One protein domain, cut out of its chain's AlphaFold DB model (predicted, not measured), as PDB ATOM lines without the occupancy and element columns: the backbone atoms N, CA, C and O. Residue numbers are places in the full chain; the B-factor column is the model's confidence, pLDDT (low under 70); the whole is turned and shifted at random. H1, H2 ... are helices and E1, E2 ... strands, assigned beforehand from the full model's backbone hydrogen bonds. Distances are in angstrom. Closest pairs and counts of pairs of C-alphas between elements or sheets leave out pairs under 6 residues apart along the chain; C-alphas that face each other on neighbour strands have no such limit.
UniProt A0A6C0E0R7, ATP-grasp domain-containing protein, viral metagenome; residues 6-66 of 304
ATOM      1  N   LEU A   6     263.112 272.746 282.500       80.62
ATOM      2  CA  LEU A   6     263.141 273.588 281.318       80.62
ATOM      3  C   LEU A   6     264.011 274.812 281.595       80.62
ATOM      4  O   LEU A   6     263.663 275.683 282.395       80.62
ATOM      5  N   VAL A   7     265.140 274.887 280.892       76.62
ATOM      6  CA  VAL A   7     266.018 276.060 280.892       76.62
ATOM      7  C   VAL A   7     265.752 276.853 279.624       76.62
ATOM      8  O   VAL A   7     266.132 276.456 278.518       76.62
ATOM      9  N   ILE A   8     265.094 277.994 279.791       72.19
ATOM     10  CA  ILE A   8     264.772 278.894 278.687       72.19
ATOM     11  C   ILE A   8     265.922 279.890 278.522       72.19
ATOM     12  O   ILE A   8     266.558 280.290 279.493       72.19
ATOM     13  N   ASN A   9     266.224 280.277 277.284       68.50
ATOM     14  CA  ASN A   9     267.323 281.188 276.945       68.50
ATOM     15  C   ASN A   9     268.727 280.653 277.236       68.50
ATOM     16  O   ASN A   9     269.682 281.436 277.333       68.50
ATOM     17  N   ALA A  10     268.890 279.329 277.278       72.94
ATOM     18  CA  ALA A  10     270.208 278.714 277.304       72.94
ATOM     19  C   ALA A  10     270.991 279.117 276.037       72.94
ATOM     20  O   ALA A  10     270.710 278.656 274.930       72.94
ATOM     21  N   LYS A  11     271.981 280.004 276.187       71.56
ATOM     22  CA  LYS A  11     272.898 280.421 275.111       71.56
ATOM     23  C   LYS A  11     274.342 280.119 275.495       71.56
ATOM     24  O   LYS A  11     274.692 280.119 276.675       71.56
ATOM     25  N   GLY A  12     275.182 279.917 274.480       79.75
ATOM     26  CA  GLY A  12     276.628 279.786 274.643       79.75
ATOM     27  C   GLY A  12     277.015 278.650 275.604       79.75
ATOM     28  O   GLY A  12     276.513 277.535 275.434       79.75
ATOM     29  N   PRO A  13     277.873 278.911 276.612       76.19
ATOM     30  CA  PRO A  13     278.354 277.888 277.542       76.19
ATOM     31  C   PRO A  13     277.238 277.117 278.254       76.19
ATOM     32  O   PRO A  13     277.322 275.899 278.342       76.19
ATOM     33  N   LEU A  14     276.162 277.789 278.685       78.50
ATOM     34  CA  LEU A  14     275.062 277.154 279.424       78.50
ATOM     35  C   LEU A  14     274.384 276.052 278.607       78.50
ATOM     36  O   LEU A  14     274.202 274.937 279.082       78.50
ATOM     37  N   HIS A  15     274.081 276.352 277.344       78.31
ATOM     38  CA  HIS A  15     273.510 275.376 276.420       78.31
ATOM     39  C   HIS A  15     274.455 274.186 276.195       78.31
ATOM     40  O   HIS A  15     274.016 273.040 276.166       78.31
ATOM     41  N   ALA A  16     275.760 274.445 276.055       76.69
ATOM     42  CA  ALA A  16     276.760 273.399 275.848       76.69
ATOM     43  C   ALA A  16     276.951 272.497 277.081       76.69
ATOM     44  O   ALA A  16     277.193 271.300 276.931       76.69
ATOM     45  N   VAL A  17     276.855 273.045 278.293       78.31
ATOM     46  CA  VAL A  17     276.981 272.274 279.540       78.31
ATOM     47  C   VAL A  17     275.765 271.380 279.754       78.31
ATOM     48  O   VAL A  17     275.914 270.172 279.952       78.31
ATOM     49  N   LEU A  18     274.569 271.960 279.644       77.00
ATOM     50  CA  LEU A  18     273.315 271.259 279.909       77.00
ATOM     51  C   LEU A  18     273.051 270.133 278.903       77.00
ATOM     52  O   LEU A  18     272.746 269.015 279.314       77.00
ATOM     53  N   LYS A  19     273.247 270.394 277.602       73.88
ATOM     54  CA  LYS A  19     272.987 269.410 276.537       73.88
ATOM     55  C   LYS A  19     273.845 268.145 276.662       73.88
ATOM     56  O   LYS A  19     273.379 267.074 276.303       73.88
ATOM     57  N   ASN A  20     275.078 268.264 277.152       71.69
ATOM     58  CA  ASN A  20     276.014 267.139 277.210       71.69
ATOM     59  C   ASN A  20     275.885 266.286 278.480       71.69
ATOM     60  O   ASN A  20     276.370 265.162 278.484       71.69
ATOM     61  N   THR A  21     275.281 266.813 279.549       70.38
ATOM     62  CA  THR A  21     275.285 266.134 280.860       70.38
ATOM     63  C   THR A  21     273.910 265.591 281.245       70.38
ATOM     64  O   THR A  21     273.808 264.488 281.768       70.38
ATOM     65  N   TYR A  22     272.840 266.341 280.971       67.44
ATOM     66  CA  TYR A  22     271.489 266.019 281.446       67.44
ATOM     67  C   TYR A  22     270.477 265.951 280.307       67.44
ATOM     68  O   TYR A  22     269.345 266.407 280.460       67.44
ATOM     69  N   TYR A  23     270.893 265.400 279.166       65.56
ATOM     70  CA  TYR A  23     270.118 265.424 277.923       65.56
ATOM     71  C   TYR A  23     268.661 264.959 278.104       65.56
ATOM     72  O   TYR A  23     267.751 265.597 277.583       65.56
ATOM     73  N   ASP A  24     268.431 263.935 278.932       74.12
ATOM     74  CA  ASP A  24     267.092 263.368 279.152       74.12
ATOM     75  C   ASP A  24     266.278 264.079 280.248       74.12
ATOM     76  O   ASP A  24     265.064 263.906 280.339       74.12
ATOM     77  N   LYS A  25     266.932 264.869 281.111       77.44
ATOM     78  CA  LYS A  25     266.305 265.496 282.294       77.44
ATOM     79  C   LYS A  25     266.117 267.001 282.146       77.44
ATOM     80  O   LYS A  25     265.307 267.581 282.869       77.44
ATOM     81  N   ILE A  26     266.860 267.640 281.242       80.81
ATOM     82  CA  ILE A  26     266.822 269.086 281.027       80.81
ATOM     83  C   ILE A  26     266.563 269.393 279.564       80.81
ATOM     84  O   ILE A  26     267.420 269.199 278.700       80.81
ATOM     85  N   LYS A  27     265.407 269.997 279.302       82.75
ATOM     86  CA  LYS A  27     265.108 270.603 278.015       82.75
ATOM     87  C   LYS A  27     265.669 272.022 277.991       82.75
ATOM     88  O   LYS A  27     265.302 272.869 278.800       82.75
ATOM     89  N   CYS A  28     266.579 272.288 277.061       81.38
ATOM     90  CA  CYS A  28     267.073 273.636 276.787       81.38
ATOM     91  C   CYS A  28     266.319 274.209 275.592       81.38
ATOM     92  O   CYS A  28     266.276 273.562 274.549       81.38
ATOM     93  N   VAL A  29     265.771 275.415 275.726       74.50
ATOM     94  CA  VAL A  29     265.063 276.085 274.628       74.50
ATOM     95  C   VAL A  29     265.633 277.478 274.413       74.50
ATOM     96  O   VAL A  29     265.793 278.251 275.364       74.50
ATOM     97  N   ARG A  30     265.930 277.836 273.163       69.12
ATOM     98  CA  ARG A  30     266.259 279.226 272.809       69.12
ATOM     99  C   ARG A  30     264.961 280.024 272.652       69.12
ATOM    100  O   ARG A  30     264.028 279.529 272.043       69.12
ATOM    101  N   SER A  31     264.895 281.283 273.107       62.44
ATOM    102  CA  SER A  31     263.699 282.138 272.908       62.44
ATOM    103  C   SER A  31     263.224 282.254 271.459       62.44
ATOM    104  O   SER A  31     262.080 282.624 271.225       62.44
ATOM    105  N   THR A  32     264.125 282.033 270.499       57.50
ATOM    106  CA  THR A  32     263.865 282.104 269.058       57.50
ATOM    107  C   THR A  32     263.401 280.775 268.462       57.50
ATOM    108  O   THR A  32     263.056 280.745 267.288       57.50
ATOM    109  N   GLU A  33     263.455 279.678 269.218       56.66
ATOM    110  CA  GLU A  33     263.000 278.361 268.769       56.66
ATOM    111  C   GLU A  33     261.497 278.201 269.012       56.66
ATOM    112  O   GLU A  33     260.930 278.725 269.975       56.66
ATOM    113  N   ASP A  34     260.862 277.505 268.076       50.09
ATOM    114  CA  ASP A  34     259.423 277.485 267.864       50.09
ATOM    115  C   ASP A  34     258.651 276.982 269.099       50.09
ATOM    116  O   ASP A  34     258.862 275.862 269.593       50.09
ATOM    117  N   LYS A  35     257.733 277.822 269.595       55.53
ATOM    118  CA  LYS A  35     256.901 277.560 270.787       55.53
ATOM    119  C   LYS A  35     255.973 276.351 270.608       55.53
ATOM    120  O   LYS A  35     255.405 275.890 271.590       55.53
ATOM    121  N   GLY A  36     255.832 275.824 269.390       58.38
ATOM    122  CA  GLY A  36     255.019 274.641 269.094       58.38
ATOM    123  C   GLY A  36     255.636 273.291 269.493       58.38
ATOM    124  O   GLY A  36     254.943 272.282 269.446       58.38
ATOM    125  N   SER A  37     256.916 273.235 269.886       67.19
ATOM    126  CA  SER A  37     257.646 271.963 270.087       67.19
ATOM    127  C   SER A  37     257.622 271.394 271.519       67.19
ATOM    128  O   SER A  37     258.254 270.366 271.796       67.19
ATOM    129  N   TYR A  38     256.947 272.062 272.461       73.00
ATOM    130  CA  TYR A  38     256.784 271.589 273.842       73.00
ATOM    131  C   TYR A  38     255.650 272.296 274.574       73.00
ATOM    132  O   TYR A  38     255.342 273.454 274.306       73.00
ATOM    133  N   ASN A  39     255.079 271.609 275.562       80.25
ATOM    134  CA  ASN A  39     254.150 272.203 276.507       80.25
ATOM    135  C   ASN A  39     254.920 272.627 277.760       80.25
ATOM    136  O   ASN A  39     255.447 271.800 278.498       80.25
ATOM    137  N   ILE A  40     254.992 273.936 278.003       80.38
ATOM    138  CA  ILE A  40     255.720 274.501 279.143       80.38
ATOM    139  C   ILE A  40     255.241 273.941 280.488       80.38
ATOM    140  O   ILE A  40     256.051 273.840 281.402       80.38
ATOM    141  N   ASN A  41     253.970 273.540 280.596       83.31
ATOM    142  CA  ASN A  41     253.374 273.015 281.828       83.31
ATOM    143  C   ASN A  41     253.909 271.633 282.231       83.31
ATOM    144  O   ASN A  41     253.732 271.232 283.378       83.31
ATOM    145  N   ASP A  42     254.589 270.928 281.324       84.50
ATOM    146  CA  ASP A  42     255.137 269.592 281.582       84.50
ATOM    147  C   ASP A  42     256.529 269.645 282.243       84.50
ATOM    148  O   ASP A  42     257.138 268.612 282.524       84.50
ATOM    149  N   HIS A  43     257.052 270.852 282.485       85.50
ATOM    150  CA  HIS A  43     258.419 271.075 282.941       85.50
ATOM    151  C   HIS A  43     258.492 272.019 284.142       85.50
ATOM    152  O   HIS A  43     257.668 272.916 284.279       85.50
ATOM    153  N   TYR A  44     259.534 271.900 284.965       86.44
ATOM    154  CA  TYR A  44     259.882 272.929 285.950       86.44
ATOM    155  C   TYR A  44     260.777 273.998 285.330       86.44
ATOM    156  O   TYR A  44     261.796 273.673 284.725       86.44
ATOM    157  N   ILE A  45     260.432 275.273 285.489       85.81
ATOM    158  CA  ILE A  45     261.156 276.369 284.833       85.81
ATOM    159  C   ILE A  45     262.329 276.832 285.696       85.81
ATOM    160  O   ILE A  45     262.158 277.112 286.882       85.81
ATOM    161  N   LEU A  46     263.502 276.967 285.068       90.19
ATOM    162  CA  LEU A  46     264.700 277.550 285.667       90.19
ATOM    163  C   LEU A  46     265.020 278.908 285.034       90.19
ATOM    164  O   LEU A  46     265.505 278.987 283.902       90.19
ATOM    165  N   CYS A  47     264.797 279.987 285.782       90.56
ATOM    166  CA  CYS A  47     265.278 281.319 285.425       90.56
ATOM    167  C   CYS A  47     266.810 281.390 285.548       90.56
ATOM    168  O   CYS A  47     267.370 281.135 286.614       90.56
ATOM    169  N   THR A  48     267.500 281.762 284.466       90.12
ATOM    170  CA  THR A  48     268.976 281.889 284.446       90.12
ATOM    171  C   THR A  48     269.443 283.302 284.118       90.12
ATOM    172  O   THR A  48     270.640 283.563 284.021       90.12
ATOM    173  N   ARG A  49     268.500 284.229 283.934       90.81
ATOM    174  CA  ARG A  49     268.723 285.651 283.665       90.81
ATOM    175  C   ARG A  49     267.624 286.475 284.317       90.81
ATOM    176  O   ARG A  49     266.498 286.014 284.471       90.81
ATOM    177  N   VAL A  50     267.909 287.750 284.570       91.69
ATOM    178  CA  VAL A  50     266.934 288.719 285.109       91.69
ATOM    179  C   VAL A  50     265.664 288.806 284.255       91.69
ATOM    180  O   VAL A  50     264.558 288.893 284.784       91.69
ATOM    181  N   SER A  51     265.803 288.756 282.927       91.00
ATOM    182  CA  SER A  51     264.666 288.768 281.998       91.00
ATOM    183  C   SER A  51     263.744 287.562 282.165       91.00
ATOM    184  O   SER A  51     262.540 287.695 281.966       91.00
ATOM    185  N   ASP A  52     264.293 286.404 282.534       90.25
ATOM    186  CA  ASP A  52     263.522 285.170 282.664       90.25
ATOM    187  C   ASP A  52     262.567 285.266 283.855       90.25
ATOM    188  O   ASP A  52     261.421 284.844 283.740       90.25
ATOM    189  N   TYR A  53     262.994 285.892 284.961       92.00
ATOM    190  CA  TYR A  53     262.098 286.155 286.089       92.00
ATOM    191  C   TYR A  53     260.897 286.971 285.627       92.00
ATOM    192  O   TYR A  53     259.772 286.551 285.833       92.00
ATOM    193  N   LYS A  54     261.098 288.080 284.905       91.12
ATOM    194  CA  LYS A  54     259.979 288.920 284.436       91.12
ATOM    195  C   LYS A  54     258.981 288.163 283.555       91.12
ATOM    196  O   LYS A  54     257.786 288.414 283.644       91.12
ATOM    197  N   LEU A  55     259.473 287.265 282.704       89.88
ATOM    198  CA  LEU A  55     258.650 286.530 281.741       89.88
ATOM    199  C   LEU A  55     257.900 285.352 282.368       89.88
ATOM    200  O   LEU A  55     256.770 285.076 281.973       89.88
ATOM    201  N   TYR A  56     258.527 284.651 283.315       89.88
ATOM    202  CA  TYR A  56     258.042 283.360 283.807       89.88
ATOM    203  C   TYR A  56     257.640 283.375 285.283       89.88
ATOM    204  O   TYR A  56     257.271 282.330 285.815       89.88
ATOM    205  N   ASN A  57     257.689 284.525 285.970       92.31
ATOM    206  CA  ASN A  57     257.370 284.592 287.398       92.31
ATOM    207  C   ASN A  57     255.968 284.070 287.712       92.31
ATOM    208  O   ASN A  57     255.790 283.347 288.678       92.31
ATOM    209  N   SER A  58     254.968 284.416 286.904       90.38
ATOM    210  CA  SER A  58     253.568 284.063 287.165       90.38
ATOM    211  C   SER A  58     253.234 282.591 286.916       90.38
ATOM    212  O   SER A  58     252.118 282.168 287.212       90.38
ATOM    213  N   LEU A  59     254.163 281.809 286.359       89.38
ATOM    214  CA  LEU A  59     253.905 280.417 286.021       89.38
ATOM    215  C   LEU A  59     254.022 279.522 287.268       89.38
ATOM    216  O   LEU A  59     255.027 279.594 287.977       89.38
ATOM    217  N   PRO A  60     253.033 278.648 287.537       89.12
ATOM    218  CA  PRO A  60     252.981 277.852 288.770       89.12
ATOM    219  C   PRO A  60     254.094 276.798 288.870       89.12
ATOM    220  O   PRO A  60     254.430 276.344 289.958       89.12
ATOM    221  N   ASN A  61     254.673 276.412 287.739       88.88
ATOM    222  CA  ASN A  61     255.780 275.467 287.622       88.88
ATOM    223  C   ASN A  61     257.163 276.148 287.592       88.88
ATOM    224  O   ASN A  61     258.175 275.478 287.372       88.88
ATOM    225  N   ASN A  62     257.241 277.464 287.811       92.00
ATOM    226  CA  ASN A  62     258.507 278.152 288.027       92.00
ATOM    227  C   ASN A  62     258.984 277.949 289.469       92.00
ATOM    228  O   ASN A  62     258.465 278.556 290.405       92.00
ATOM    229  N   ILE A  63     260.011 277.115 289.647       93.06
ATOM    230  CA  ILE A  63     260.572 276.824 290.976       93.06
ATOM    231  C   ILE A  63     261.431 277.972 291.520       93.06
ATOM    232  O   ILE A  63     261.751 277.993 292.705       93.06
ATOM    233  N   PHE A  64     261.773 278.935 290.663       95.12
ATOM    234  CA  PHE A  64     262.452 280.183 290.995       95.12
ATOM    235  C   PHE A  64     261.492 281.381 290.930       95.12
ATOM    236  O   PHE A  64     261.862 282.479 290.511       95.12
ATOM    237  N   ASN A  65     260.234 281.189 291.327       93.44
ATOM    238  CA  ASN A  65     259.314 282.301 291.547       93.44
ATOM    239  C   ASN A  65     259.854 283.225 292.660       93.44
ATOM    240  O   ASN A  65     260.298 282.753 293.707       93.44
ATOM    241  N   ASN A  66     259.837 284.537 292.416       95.81
ATOM    242  CA  ASN A  66     260.305 285.566 293.348       95.81
ATOM    243  C   ASN A  66     259.365 286.772 293.370       95.81
ATOM    244  O   ASN A  66     258.644 287.032 292.409       95.81
TER     245      ASN A  66
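Overview. This is residues 6 to 66 of the 304 residues of the protein "ATP-grasp domain-containing protein" of viral metagenome (UniProt A0A6C0E0R7). A small parallel sheet of three short strands, E2 E1 E3, has H1 over one face, while H2 only grazes it near E3 and E1. A loop, residues 30 to 43, joins E2 to E3. The 61 printed residues, under half in named elements, run E1 H1 E2 E3 H2, a mixed class, compact, with radius of gyration of the C-alphas 11.1 A and spans 29 by 23 by 21 A.

Arrangement. E1, residues 6 to 8, is the inner strand, parallel to E2, residues 26 to 29, with N 7 and O 27 2.9 A apart, within hydrogen-bond range. E1 is also parallel to E3, residues 44 to 46, with N 6 and O 44 2.7 A apart, within range. H1, residues 13 to 21, is on the sheet; its closest C-alphas to E2 are those of His 15 and Cys 28, 6.7 A. E1, H1 and E2 form a strand-helix-strand unit, parallel neighbours joined through a helix, its crossover right-handed. H2, residues 50 to 56, is apart from H1. O i to N i+4 pairs within range number 4 of 5 in H1, 2 of 3 in H2.

Along the chain. E1 begins at C-alpha 6 (263.141, 273.588, 281.318). H1 is 12.6 A long; H2, 10.5 A, ends at C-alpha 56 (258.042, 283.360, 283.807).

Size, cuts and confidence. The printed part has no cut; the E2 to E3 link is long. pLDDT is under 70 at residues 9, 22 to 23 and 30 to 37.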